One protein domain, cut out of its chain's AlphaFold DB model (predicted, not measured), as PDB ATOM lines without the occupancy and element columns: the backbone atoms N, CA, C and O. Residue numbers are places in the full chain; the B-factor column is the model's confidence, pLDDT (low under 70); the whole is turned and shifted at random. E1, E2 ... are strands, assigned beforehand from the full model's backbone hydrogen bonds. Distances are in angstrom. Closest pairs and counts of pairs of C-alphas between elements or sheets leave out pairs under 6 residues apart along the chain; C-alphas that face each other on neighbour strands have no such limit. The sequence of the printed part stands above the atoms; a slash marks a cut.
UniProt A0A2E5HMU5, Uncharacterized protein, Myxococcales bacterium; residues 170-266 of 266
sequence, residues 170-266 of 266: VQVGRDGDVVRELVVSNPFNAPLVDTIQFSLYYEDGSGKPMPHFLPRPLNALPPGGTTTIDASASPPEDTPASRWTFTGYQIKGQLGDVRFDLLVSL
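This is residues 170 to 266 of the 266 residues of an uncharacterized protein of Myxococcales bacterium (UniProt A0A2E5HMU5). Two antiparallel sheets, four strands and three strands, lie partly face to face as a loose two-layer sandwich, with the smaller sheet E1, E2, E5 over one face of the twisted larger sheet E4, E3, E6, E7. A long loop, residues 231 to 243, leads from the smaller sheet to the larger one. The printed part has 97 residues with seven named strands, E1 to E7 in chain order, and no named helix; the class is all strand. The whole is compact, with a radius of gyration of the C-alphas of 14.2 A, yet elongated, spanning 43 by 27 by 22 A.

Start at E1, residues 170 to 175, which forms a hairpin with E2, residues 178 to 185; look for N 173 and O 181, 2.8 A apart and within hydrogen-bond range. On the other side of E2 find E5, residues 226 to 230, antiparallel to it, with N 184 and O 227 at 2.8 A. In the larger sheet, E3, residues 196 to 204, forms a hairpin with E4, residues 211 to 216, where N 212 and O 202 are 2.8 A apart. E3 is also the antiparallel neighbour of E6, residues 244 to 255, with N 199 and O 250 at 2.9 A. E6 bends by 65 degrees at residue 247. E6 forms a hairpin with E7, residues 258 to 265, with N 251 and O 262 at 2.8 A. E4 and E7 are the edge strands here. Between the sheets, E2 and E6 are near each other, and the closest C-alphas of E4 and E5, those of Arg 216 and Ile 229, are 7.6 A apart. E1 is apart from E7, and E3 is apart from E5.

Find C-alpha 170 at (93.436, 103.582, 75.575), where E1 begins its 16.5 A. E2 then covers 21.0 A, E3 25.1 A, E4 16.0 A and E5 13.5 A. From C-alpha 244 at (93.126, 124.848, 71.065) the longest strand, E6, runs 30.6 A. E7 follows over 21.8 A, ending at C-alpha 265, (99.663, 112.424, 70.020).

The two C-alphas farthest apart, those of Asn 189 and Gly 207, are 43.4 A apart. The printed part has no cut, and Leu 266 is the chain's last residue. The link from E5 to E6 is long, with 13 residues. Look for low confidence, pLDDT under 70, at residues 205 to 208 and 233 to 242; the mean pLDDT of the printed part is 87.9.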
ATOM      1  N   VAL A 170      94.344 102.626  76.224       96.94
ATOM      2  CA  VAL A 170      93.436 103.582  75.575       96.94
ATOM      3  C   VAL A 170      93.137 103.117  74.158       96.94
ATOM      4  O   VAL A 170      94.053 102.844  73.382       96.94
ATOM      5  N   GLN A 171      91.854 103.042  73.826       96.38
ATOM      6  CA  GLN A 171      91.365 102.881  72.462       96.38
ATOM      7  C   GLN A 171      90.767 104.207  71.995       96.38
ATOM      8  O   GLN A 171      90.110 104.903  72.766       96.38
ATOM      9  N   VAL A 172      91.021 104.560  70.739       94.69
ATOM     10  CA  VAL A 172      90.614 105.842  70.155       94.69
ATOM     11  C   VAL A 172      89.433 105.599  69.223       94.69
ATOM     12  O   VAL A 172      89.596 104.936  68.199       94.69
ATOM     13  N   GLY A 173      88.266 106.136  69.572       93.69
ATOM     14  CA  GLY A 173      87.085 106.144  68.713       93.69
ATOM     15  C   GLY A 173      87.075 107.383  67.822       93.69
ATOM     16  O   GLY A 173      87.218 108.518  68.296       93.69
ATOM     17  N   ARG A 174      86.931 107.162  66.513       92.88
ATOM     18  CA  ARG A 174      86.930 108.211  65.488       92.88
ATOM     19  C   ARG A 174      85.619 108.231  64.713       92.88
ATOM     20  O   ARG A 174      85.033 107.186  64.447       92.88
ATOM     21  N   ASP A 175      85.224 109.431  64.317       88.19
ATOM     22  CA  ASP A 175      84.150 109.721  63.371       88.19
ATOM     23  C   ASP A 175      84.782 110.448  62.175       88.19
ATOM     24  O   ASP A 175      85.116 111.634  62.250       88.19
ATOM     25  N   GLY A 176      85.079 109.692  61.113       88.44
ATOM     26  CA  GLY A 176      85.984 110.142  60.054       88.44
ATOM     27  C   GLY A 176      87.394 110.409  60.594       88.44
ATOM     28  O   GLY A 176      87.970 109.570  61.288       88.44
ATOM     29  N   ASP A 177      87.936 111.593  60.305       84.31
ATOM     30  CA  ASP A 177      89.260 112.018  60.786       84.31
ATOM     31  C   ASP A 177      89.234 112.596  62.211       84.31
ATOM     32  O   ASP A 177      90.284 112.835  62.811       84.31
ATOM     33  N   VAL A 178      88.043 112.800  62.782       85.12
ATOM     34  CA  VAL A 178      87.864 113.464  64.076       85.12
ATOM     35  C   VAL A 178      87.845 112.435  65.202       85.12
ATOM     36  O   VAL A 178      87.034 111.508  65.207       85.12
ATOM     37  N   VAL A 179      88.709 112.617  66.201       89.62
ATOM     38  CA  VAL A 179      88.655 111.839  67.446       89.62
ATOM     39  C   VAL A 179      87.464 112.315  68.280       89.62
ATOM     40  O   VAL A 179      87.365 113.497  68.606       89.62
ATOM     41  N   ARG A 180      86.553 111.398  68.622       89.88
ATOM     42  CA  ARG A 180      85.341 111.697  69.405       89.88
ATOM     43  C   ARG A 180      85.436 111.190  70.829       89.88
ATOM     44  O   ARG A 180      85.056 111.889  71.759       89.88
ATOM     45  N   GLU A 181      85.963 109.986  70.994       94.25
ATOM     46  CA  GLU A 181      85.961 109.296  72.275       94.25
ATOM     47  C   GLU A 181      87.281 108.575  72.527       94.25
ATOM     48  O   GLU A 181      87.949 108.092  71.609       94.25
ATOM     49  N   LEU A 182      87.640 108.484  73.802       95.94
ATOM     50  CA  LEU A 182      88.729 107.654  74.290       95.94
ATOM     51  C   LEU A 182      88.143 106.629  75.259       95.94
ATOM     52  O   LEU A 182      87.607 106.994  76.306       95.94
ATOM     53  N   VAL A 183      88.265 105.347  74.927       96.88
ATOM     54  CA  VAL A 183      87.895 104.253  75.831       96.88
ATOM     55  C   VAL A 183      89.135 103.857  76.618       96.88
ATOM     56  O   VAL A 183      90.074 103.269  76.079       96.88
ATOM     57  N   VAL A 184      89.148 104.202  77.902       97.31
ATOM     58  CA  VAL A 184      90.239 103.890  78.826       97.31
ATOM     59  C   VAL A 184      89.906 102.599  79.559       97.31
ATOM     60  O   VAL A 184      88.863 102.492  80.195       97.31
ATOM     61  N   SER A 185      90.797 101.617  79.492       97.00
ATOM     62  CA  SER A 185      90.686 100.326  80.170       97.00
ATOM     63  C   SER A 185      91.784 100.168  81.217       97.00
ATOM     64  O   SER A 185      92.885 100.685  81.046       97.00
ATOM     65  N   ASN A 186      91.514  99.447  82.306       97.38
ATOM     66  CA  ASN A 186      92.528  99.120  83.307       97.38
ATOM     67  C   ASN A 186      93.165  97.736  83.031       97.38
ATOM     68  O   ASN A 186      92.557  96.707  83.359       97.38
ATOM     69  N   PRO A 187      94.398  97.665  82.485       96.62
ATOM     70  CA  PRO A 187      95.080  96.396  82.224       96.62
ATOM     71  C   PRO A 187      95.757  95.796  83.470       96.62
ATOM     72  O   PRO A 187      96.286  94.681  83.408       96.62
ATOM     73  N   PHE A 188      95.768  96.513  84.593       96.81
ATOM     74  CA  PHE A 188      96.469  96.125  85.810       96.81
ATOM     75  C   PHE A 188      95.619  95.233  86.716       96.81
ATOM     76  O   PHE A 188      94.399  95.126  86.578       96.81
ATOM     77  N   ASN A 189      96.281  94.566  87.660       95.56
ATOM     78  CA  ASN A 189      95.653  93.772  88.716       95.56
ATOM     79  C   ASN A 189      95.221  94.600  89.945       95.56
ATOM     80  O   ASN A 189      94.724  94.022  90.907       95.56
ATOM     81  N   ALA A 190      95.403  95.920  89.914       95.38
ATOM     82  CA  ALA A 190      95.001  96.862  90.957       95.38
ATOM     83  C   ALA A 190      94.124  97.977  90.355       95.38
ATOM     84  O   ALA A 190      94.244  98.252  89.157       95.38
ATOM     85  N   PRO A 191      93.225  98.602  91.135       96.31
ATOM     86  CA  PRO A 191      92.408  99.711  90.646       96.31
ATOM     87  C   PRO A 191      93.269 100.928  90.277       96.31
ATOM     88  O   PRO A 191      94.245 101.227  90.966       96.31
ATOM     89  N   LEU A 192      92.898 101.651  89.216       95.50
ATOM     90  CA  LEU A 192      93.470 102.967  88.916       95.50
ATOM     91  C   LEU A 192      92.820 103.986  89.846       95.50
ATOM     92  O   LEU A 192      91.653 104.318  89.664       95.50
ATOM     93  N   VAL A 193      93.555 104.441  90.852       92.06
ATOM     94  CA  VAL A 193      93.076 105.408  91.851       92.06
ATOM     95  C   VAL A 193      93.462 106.840  91.469       92.06
ATOM     96  O   VAL A 193      94.179 107.055  90.494       92.06
ATOM     97  N   ASP A 194      93.034 107.817  92.267       86.44
ATOM     98  CA  ASP A 194      93.185 109.254  91.985       86.44
ATOM     99  C   ASP A 194      94.643 109.746  91.892       86.44
ATOM    100  O   ASP A 194      94.904 110.849  91.416       86.44
ATOM    101  N   THR A 195      95.622 108.926  92.297       90.88
ATOM    102  CA  THR A 195      97.051 109.199  92.061       90.88
ATOM    103  C   THR A 195      97.448 109.073  90.589       90.88
ATOM    104  O   THR A 195      98.541 109.506  90.224       90.88
ATOM    105  N   ILE A 196      96.590 108.484  89.746       95.69
ATOM    106  CA  ILE A 196      96.747 108.408  88.294       95.69
ATOM    107  C   ILE A 196      95.900 109.498  87.642       95.69
ATOM    108  O   ILE A 196      94.673 109.446  87.623       95.69
ATOM    109  N   GLN A 197      96.582 110.480  87.067       95.88
ATOM    110  CA  GLN A 197      95.982 111.596  86.355       95.88
ATOM    111  C   GLN A 197      95.863 111.251  84.876       95.88
ATOM    112  O   GLN A 197      96.869 110.973  84.219       95.88
ATOM    113  N   PHE A 198      94.642 111.303  84.352       96.50
ATOM    114  CA  PHE A 198      94.375 111.284  82.920       96.50
ATOM    115  C   PHE A 198      94.021 112.698  82.467       96.50
ATOM    116  O   PHE A 198      93.185 113.352  83.090       96.50
ATOM    117  N   SER A 199      94.612 113.156  81.370       96.00
ATOM    118  CA  SER A 199      94.327 114.474  80.803       96.00
ATOM    119  C   SER A 199      94.193 114.396  79.290       96.00
ATOM    120  O   SER A 199      94.957 113.694  78.628       96.00
ATOM    121  N   LEU A 200      93.259 115.163  78.733       94.81
ATOM    122  CA  LEU A 200      93.233 115.456  77.303       94.81
ATOM    123  C   LEU A 200      94.337 116.476  76.997       94.81
ATOM    124  O   LEU A 200      94.523 117.432  77.753       94.81
ATOM    125  N   TYR A 201      95.084 116.251  75.922       93.19
ATOM    126  CA  TYR A 201      96.198 117.087  75.487       93.19
ATOM    127  C   TYR A 201      95.782 117.900  74.265       93.19
ATOM    128  O   TYR A 201      95.333 117.346  73.260       93.19
ATOM    129  N   TYR A 202      95.955 119.213  74.371       90.06
ATOM    130  CA  TYR A 202      95.708 120.178  73.314       90.06
ATOM    131  C   TYR A 202      96.969 120.996  73.041       90.06
ATOM    132  O   TYR A 202      97.792 121.202  73.936       90.06
ATOM    133  N   GLU A 203      97.077 121.523  71.830       87.12
ATOM    134  CA  GLU A 203      98.056 122.548  71.470       87.12
ATOM    135  C   GLU A 203      97.355 123.807  70.972       87.12
ATOM    136  O   GLU A 203      96.274 123.740  70.380       87.12
ATOM    137  N   ASP A 204      97.956 124.965  71.226       81.06
ATOM    138  CA  ASP A 204      97.460 126.227  70.699       81.06
ATOM    139  C   ASP A 204      97.771 126.411  69.201       81.06
ATOM    140  O   ASP A 204      98.760 125.933  68.645       81.06
ATOM    141  N   GLY A 205      96.869 127.112  68.518       67.44
ATOM    142  CA  GLY A 205      97.028 127.558  67.144       67.44
ATOM    143  C   GLY A 205      97.611 128.971  67.080       67.44
ATOM    144  O   GLY A 205      97.155 129.874  67.781       67.44
ATOM    145  N   SER A 206      98.553 129.164  66.149       58.62
ATOM    146  CA  SER A 206      99.348 130.376  65.861       58.62
ATOM    147  C   SER A 206     100.437 130.715  66.896       58.62
ATOM    148  O   SER A 206     100.157 131.113  68.020       58.62
ATOM    149  N   GLY A 207     101.708 130.606  66.487       69.38
ATOM    150  CA  GLY A 207     102.877 130.885  67.332       69.38
ATOM    151  C   GLY A 207     103.730 129.646  67.618       69.38
ATOM    152  O   GLY A 207     103.810 128.736  66.793       69.38
ATOM    153  N   LYS A 208     104.421 129.639  68.767       66.69
ATOM    154  CA  LYS A 208     105.145 128.460  69.267       66.69
ATOM    155  C   LYS A 208     104.144 127.573  70.014       66.69
ATOM    156  O   LYS A 208     103.661 128.054  71.034       66.69
ATOM    157  N   PRO A 209     103.901 126.322  69.581       70.69
ATOM    158  CA  PRO A 209     102.894 125.467  70.199       70.69
ATOM    159  C   PRO A 209     103.155 125.302  71.702       70.69
ATOM    160  O   PRO A 209     104.250 124.901  72.126       70.69
ATOM    161  N   MET A 210     102.167 125.657  72.516       80.75
ATOM    162  CA  MET A 210     102.155 125.493  73.961       80.75
ATOM    163  C   MET A 210     101.219 124.338  74.335       80.75
ATOM    164  O   MET A 210     100.047 124.344  73.958       80.75
ATOM    165  N   PRO A 211     101.712 123.330  75.075       87.31
ATOM    166  CA  PRO A 211     100.881 122.207  75.472       87.31
ATOM    167  C   PRO A 211      99.913 122.611  76.588       87.31
ATOM    168  O   PRO A 211     100.314 123.173  77.609       87.31
ATOM    169  N   HIS A 212      98.647 122.241  76.422       88.69
ATOM    170  CA  HIS A 212      97.591 122.388  77.414       88.69
ATOM    171  C   HIS A 212      97.056 121.009  77.806       88.69
ATOM    172  O   HIS A 212      96.791 120.164  76.953       88.69
ATOM    173  N   PHE A 213      96.882 120.779  79.108       91.50
ATOM    174  CA  PHE A 213      96.387 119.512  79.645       91.50
ATOM    175  C   PHE A 213      95.101 119.755  80.426       91.50
ATOM    176  O   PHE A 213      95.114 120.473  81.423       91.50
ATOM    177  N   LEU A 214      94.003 119.149  79.978       91.81
ATOM    178  CA  LEU A 214      92.697 119.228  80.625       91.81
ATOM    179  C   LEU A 214      92.421 117.921  81.383       91.81
ATOM    180  O   LEU A 214      92.147 116.904  80.734       91.81
ATOM    181  N   PRO A 215      92.497 117.912  82.727       93.19
ATOM    182  CA  PRO A 215      92.285 116.704  83.516       93.19
ATOM    183  C   PRO A 215      90.884 116.121  83.318       93.19
ATOM    184  O   PRO A 215      89.891 116.852  83.258       93.19
ATOM    185  N   ARG A 216      90.793 114.792  83.265       93.06
ATOM    186  CA  ARG A 216      89.538 114.039  83.246       93.06
ATOM    187  C   ARG A 216      89.564 112.983  84.351       93.06
ATOM    188  O   ARG A 216      90.551 112.256  84.474       93.06
ATOM    189  N   PRO A 217      88.504 112.881  85.164       89.44
ATOM    190  CA  PRO A 217      88.470 111.908  86.241       89.44
ATOM    191  C   PRO A 217      88.349 110.486  85.677       89.44
ATOM    192  O   PRO A 217      87.521 110.226  84.807       89.44
ATOM    193  N   LEU A 218      89.145 109.556  86.209       89.62
ATOM    194  CA  LEU A 218      88.997 108.121  85.927       89.62
ATOM    195  C   LEU A 218      88.039 107.414  86.898       89.62
ATOM    196  O   LEU A 218      87.652 106.283  86.621       89.62
ATOM    197  N   ASN A 219      87.654 108.069  88.004       85.00
ATOM    198  CA  ASN A 219      86.740 107.558  89.035       85.00
ATOM    199  C   ASN A 219      87.073 106.122  89.479       85.00
ATOM    200  O   ASN A 219      86.288 105.208  89.237       85.00
ATOM    201  N   ALA A 220      88.236 105.925  90.113       89.50
ATOM    202  CA  ALA A 220      88.666 104.645  90.688       89.50
ATOM    203  C   ALA A 220      88.379 103.415  89.787       89.50
ATOM    204  O   ALA A 220      87.547 102.567  90.114       89.50
ATOM    205  N   LEU A 221      89.057 103.301  88.640       95.56
ATOM    206  CA  LEU A 221      88.752 102.274  87.637       95.56
ATOM    207  C   LEU A 221      89.210 100.877  88.112       95.56
ATOM    208  O   LEU A 221      90.421 100.647  88.219       95.56
ATOM    209  N   PRO A 222      88.308  99.909  88.382       96.50
ATOM    210  CA  PRO A 222      88.693  98.600  88.915       96.50
ATOM    211  C   PRO A 222      89.528  97.795  87.906       96.50
ATOM    212  O   PRO A 222      89.517  98.117  86.716       96.50
ATOM    213  N   PRO A 223      90.242  96.734  88.331       96.19
ATOM    214  CA  PRO A 223      90.958  95.840  87.419       96.19
ATOM    215  C   PRO A 223      90.067  95.350  86.268       96.19
ATOM    216  O   PRO A 223      89.110  94.608  86.478       96.19
ATOM    217  N   GLY A 224      90.384  95.749  85.033       95.38
ATOM    218  CA  GLY A 224      89.609  95.407  83.833       95.38
ATOM    219  C   GLY A 224      88.371  96.238  83.577       95.38
ATOM    220  O   GLY A 224      87.714  96.001  82.569       95.38
ATOM    221  N   GLY A 225      88.065  97.186  84.457       96.19
ATOM    222  CA  GLY A 225      87.053  98.190  84.194       96.19
ATOM    223  C   GLY A 225      87.436  99.045  82.991       96.19
ATOM    224  O   GLY A 225      88.617  99.192  82.655       96.19
ATOM    225  N   THR A 226      86.417  99.618  82.367       96.81
ATOM    226  CA  THR A 226      86.540 100.576  81.271       96.81
ATOM    227  C   THR A 226      85.739 101.832  81.585       96.81
ATOM    228  O   THR A 226      84.697 101.751  82.233       96.81
ATOM    229  N   THR A 227      86.201 102.978  81.107       96.19
ATOM    230  CA  THR A 227      85.456 104.239  81.121       96.19
ATOM    231  C   THR A 227      85.628 104.940  79.780       96.19
ATOM    232  O   THR A 227      86.660 104.779  79.123       96.19
ATOM    233  N   THR A 228      84.622 105.703  79.367       95.69
ATOM    234  CA  THR A 228      84.650 106.468  78.119       95.69
ATOM    235  C   THR A 228      84.806 107.943  78.441       95.69
ATOM    236  O   THR A 228      84.104 108.482  79.295       95.69
ATOM    237  N   ILE A 229      85.735 108.593  77.750       94.06
ATOM    238  CA  ILE A 229      86.019 110.015  77.881       94.06
ATOM    239  C   ILE A 229      85.681 110.687  76.557       94.06
ATOM    240  O   ILE A 229      86.205 110.301  75.513       94.06
ATOM    241  N   ASP A 230      84.830 111.706  76.616       91.00
ATOM    242  CA  ASP A 230      84.530 112.560  75.473       91.00
ATOM    243  C   ASP A 230      85.748 113.444  75.149       91.00
ATOM    244  O   ASP A 230      86.156 114.292  75.951       91.00
ATOM    245  N   ALA A 231      86.344 113.211  73.979       86.38
ATOM    246  CA  ALA A 231      87.484 113.967  73.466       86.38
ATOM    247  C   ALA A 231      87.057 115.238  72.713       86.38
ATOM    248  O   ALA A 231      87.881 116.122  72.491       86.38
ATOM    249  N   SER A 232      85.774 115.347  72.351       76.56
ATOM    250  CA  SER A 232      85.203 116.527  71.693       76.56
ATOM    251  C   SER A 232      84.855 117.654  72.663       76.56
ATOM    252  O   SER A 232      84.577 118.773  72.235       76.56
ATOM    253  N   ALA A 233      84.895 117.376  73.967       67.81
ATOM    254  CA  ALA A 233      84.619 118.362  74.991       67.81
ATOM    255  C   ALA A 233      85.589 119.551  74.876       67.81
ATOM    256  O   ALA A 233      86.805 119.407  75.042       67.81
ATOM    257  N   SER A 234      85.018 120.722  74.590       64.06
ATOM    258  CA  SER A 234      85.742 121.979  74.437       64.06
ATOM    259  C   SER A 234      86.536 122.346  75.701       64.06
ATOM    260  O   SER A 234      86.153 121.958  76.812       64.06
ATOM    261  N   PRO A 235      87.623 123.125  75.557       66.31
ATOM    262  CA  PRO A 235      88.265 123.793  76.684       66.31
ATOM    263  C   PRO A 235      87.267 124.646  77.493       66.31
ATOM    264  O   PRO A 235      86.224 125.021  76.955       66.31
ATOM    265  N   PRO A 236      87.574 124.995  78.758       63.59
ATOM    266  CA  PRO A 236      86.736 125.883  79.571       63.59
ATOM    267  C   PRO A 236      86.388 127.203  78.856       63.59
ATOM    268  O   PRO A 236      87.232 127.746  78.135       63.59
ATOM    269  N   GLU A 237      85.172 127.716  79.097       55.69
ATOM    270  CA  GLU A 237      84.515 128.828  78.368       55.69
ATOM    271  C   GLU A 237      85.328 130.133  78.268       55.69
ATOM    272  O   GLU A 237      85.146 130.888  77.314       55.69
ATOM    273  N   ASP A 238      86.272 130.376  79.182       60.34
ATOM    274  CA  ASP A 238      87.123 131.579  79.185       60.34
ATOM    275  C   ASP A 238      88.276 131.533  78.165       60.34
ATOM    276  O   ASP A 238      89.032 132.496  77.999       60.34
ATOM    277  N   THR A 239      88.424 130.417  77.455       58.00
ATOM    278  CA  THR A 239      89.398 130.269  76.375       58.00
ATOM    279  C   THR A 239      88.670 130.476  75.053       58.00
ATOM    280  O   THR A 239      87.668 129.798  74.825       58.00
ATOM    281  N   PRO A 240      89.139 131.338  74.132       59.44
ATOM    282  CA  PRO A 240      88.565 131.393  72.794       59.44
ATOM    283  C   PRO A 240      88.641 129.988  72.182       59.44
ATOM    284  O   PRO A 240      89.729 129.531  71.830       59.44
ATOM    285  N   ALA A 241      87.502 129.289  72.091       53.53
ATOM    286  CA  ALA A 241      87.417 127.875  71.702       53.53
ATOM    287  C   ALA A 241      88.061 127.580  70.332       53.53
ATOM    288  O   ALA A 241      88.374 126.438  70.017       53.53
ATOM    289  N   SER A 242      88.312 128.622  69.536       58.09
ATOM    290  CA  SER A 242      89.000 128.578  68.248       58.09
ATOM    291  C   SER A 242      90.526 128.432  68.316       58.09
ATOM    292  O   SER A 242      91.152 128.383  67.260       58.09
ATOM    293  N   ARG A 243      91.149 128.400  69.506       72.00
ATOM    294  CA  ARG A 243      92.619 128.382  69.620       72.00
ATOM    295  C   ARG A 243      93.240 127.056  70.019       72.00
ATOM    296  O   ARG A 243      94.428 126.923  69.775       72.00
ATOM    297  N   TRP A 244      92.524 126.111  70.621       80.38
ATOM    298  CA  TRP A 244      93.126 124.848  71.065       80.38
ATOM    299  C   TRP A 244      92.692 123.701  70.162       80.38
ATOM    300  O   TRP A 244      91.501 123.441  70.004       80.38
ATOM    301  N   THR A 245      93.665 123.003  69.590       85.12
ATOM    302  CA  THR A 245      93.440 121.802  68.786       85.12
ATOM    303  C   THR A 245      93.686 120.589  69.662       85.12
ATOM    304  O   THR A 245      94.716 120.511  70.327       85.12
ATOM    305  N   PHE A 246      92.733 119.657  69.700       88.88
ATOM    306  CA  PHE A 246      92.932 118.386  70.385       88.88
ATOM    307  C   PHE A 246      94.039 117.597  69.681       88.88
ATOM    308  O   PHE A 246      93.922 117.290  68.496       88.88
ATOM    309  N   THR A 247      95.090 117.268  70.425       90.81
ATOM    310  CA  THR A 247      96.290 116.600  69.908       90.81
ATOM    311  C   THR A 247      96.401 115.171  70.430       90.81
ATOM    312  O   THR A 247      96.946 114.312  69.745       90.81
ATOM    313  N   GLY A 248      95.877 114.869  71.622       94.88
ATOM    314  CA  GLY A 248      95.883 113.504  72.149       94.88
ATOM    315  C   GLY A 248      95.621 113.408  73.648       94.88
ATOM    316  O   GLY A 248      94.721 114.058  74.174       94.88
ATOM    317  N   TYR A 249      96.383 112.585  74.370       96.31
ATOM    318  CA  TYR A 249      96.163 112.368  75.805       96.31
ATOM    319  C   TYR A 249      97.456 112.157  76.599       96.31
ATOM    320  O   TYR A 249      98.496 111.764  76.067       96.31
ATOM    321  N   GLN A 250      97.365 112.391  77.907       97.19
ATOM    322  CA  GLN A 250      98.433 112.179  78.875       97.19
ATOM    323  C   GLN A 250      97.948 111.317  80.044       97.19
ATOM    324  O   GLN A 250      96.841 111.509  80.545       97.19
ATOM    325  N   ILE A 251      98.806 110.404  80.503       97.25
ATOM    326  CA  ILE A 251      98.628 109.646  81.743       97.25
ATOM    327  C   ILE A 251      99.883 109.815  82.597       97.25
ATOM    328  O   ILE A 251     100.984 109.456  82.171       97.25
ATOM    329  N   LYS A 252      99.720 110.352  83.806       97.31
ATOM    330  CA  LYS A 252     100.806 110.577  84.770       97.31
ATOM    331  C   LYS A 252     100.435 110.067  86.151       97.31
ATOM    332  O   LYS A 252      99.264 110.030  86.504       97.31
ATOM    333  N   GLY A 253     101.438 109.704  86.940       96.81
ATOM    334  CA  GLY A 253     101.244 109.291  88.327       96.81
ATOM    335  C   GLY A 253     101.987 108.015  88.679       96.81
ATOM    336  O   GLY A 253     102.934 107.617  87.998       96.81
ATOM    337  N   GLN A 254     101.558 107.374  89.760       96.75
ATOM    338  CA  GLN A 254     102.149 106.133  90.242       96.75
ATOM    339  C   GLN A 254     101.080 105.187  90.796       96.75
ATOM    340  O   GLN A 254     100.165 105.617  91.505       96.75
ATOM    341  N   LEU A 255     101.215 103.899  90.471       95.94
ATOM    342  CA  LEU A 255     100.383 102.802  90.962       95.94
ATOM    343  C   LEU A 255     101.284 101.654  91.429       95.94
ATOM    344  O   LEU A 255     101.802 100.893  90.610       95.94
ATOM    345  N   GLY A 256     101.475 101.530  92.743       95.38
ATOM    346  CA  GLY A 256     102.471 100.611  93.298       95.38
ATOM    347  C   GLY A 256     103.874 100.959  92.791       95.38
ATOM    348  O   GLY A 256     104.310 102.106  92.907       95.38
ATOM    349  N   ASP A 257     104.537  99.987  92.174       96.56
ATOM    350  CA  ASP A 257     105.877 100.112  91.589       96.56
ATOM    351  C   ASP A 257     105.858 100.685  90.156       96.56
ATOM    352  O   ASP A 257     106.910 100.907  89.552       96.56
ATOM    353  N   VAL A 258     104.669 100.913  89.581       97.56
ATOM    354  CA  VAL A 258     104.498 101.379  88.198       97.56
ATOM    355  C   VAL A 258     104.413 102.900  88.165       97.56
ATOM    356  O   VAL A 258     103.456 103.490  88.670       97.56
ATOM    357  N   ARG A 259     105.378 103.541  87.504       97.69
ATOM    358  CA  ARG A 259     105.376 104.981  87.230       97.69
ATOM    359  C   ARG A 259     104.828 105.270  85.834       97.69
ATOM    360  O   ARG A 259     105.323 104.727  84.850       97.69
ATOM    361  N   PHE A 260     103.863 106.178  85.748       97.31
ATOM    362  CA  PHE A 260     103.267 106.641  84.498       97.31
ATOM    363  C   PHE A 260     103.876 107.974  84.081       97.31
ATOM    364  O   PHE A 260     103.839 108.947  84.839       97.31
ATOM    365  N   ASP A 261     104.410 108.010  82.864       96.19
ATOM    366  CA  ASP A 261     104.804 109.227  82.159       96.19
ATOM    367  C   ASP A 261     104.519 109.044  80.662       96.19
ATOM    368  O   ASP A 261     105.410 108.914  79.821       96.19
ATOM    369  N   LEU A 262     103.230 108.916  80.346       96.62
ATOM    370  CA  LEU A 262     102.745 108.650  78.998       96.62
ATOM    371  C   LEU A 262     102.134 109.915  78.410       96.62
ATOM    372  O   LEU A 262     101.179 110.458  78.958       96.62
ATOM    373  N   LEU A 263     102.646 110.335  77.259       95.31
ATOM    374  CA  LEU A 263     102.050 111.346  76.393       95.31
ATOM    375  C   LEU A 263     101.908 110.733  74.999       95.31
ATOM    376  O   LEU A 263     102.872 110.174  74.477       95.31
ATOM    377  N   VAL A 264     100.711 110.812  74.424       94.88
ATOM    378  CA  VAL A 264     100.406 110.281  73.092       94.88
ATOM    379  C   VAL A 264      99.743 111.371  72.266       94.88
ATOM    380  O   VAL A 264      98.745 111.939  72.705       94.88
ATOM    381  N   SER A 265     100.282 111.609  71.072       92.31
ATOM    382  CA  SER A 265      99.663 112.424  70.020       92.31
ATOM    383  C   SER A 265      98.964 111.505  69.009       92.31
ATOM    384  O   SER A 265      99.492 110.431  68.708       92.31
ATOM    385  N   LEU A 266      97.775 111.892  68.536       90.69
ATOM    386  CA  LEU A 266      96.853 111.072  67.736       90.69
ATOM    387  C   LEU A 266      96.711 111.527  66.282       90.69
ATOM    388  O   LEU A 266      96.979 112.708  65.991       90.69
TER     389      LEU A 266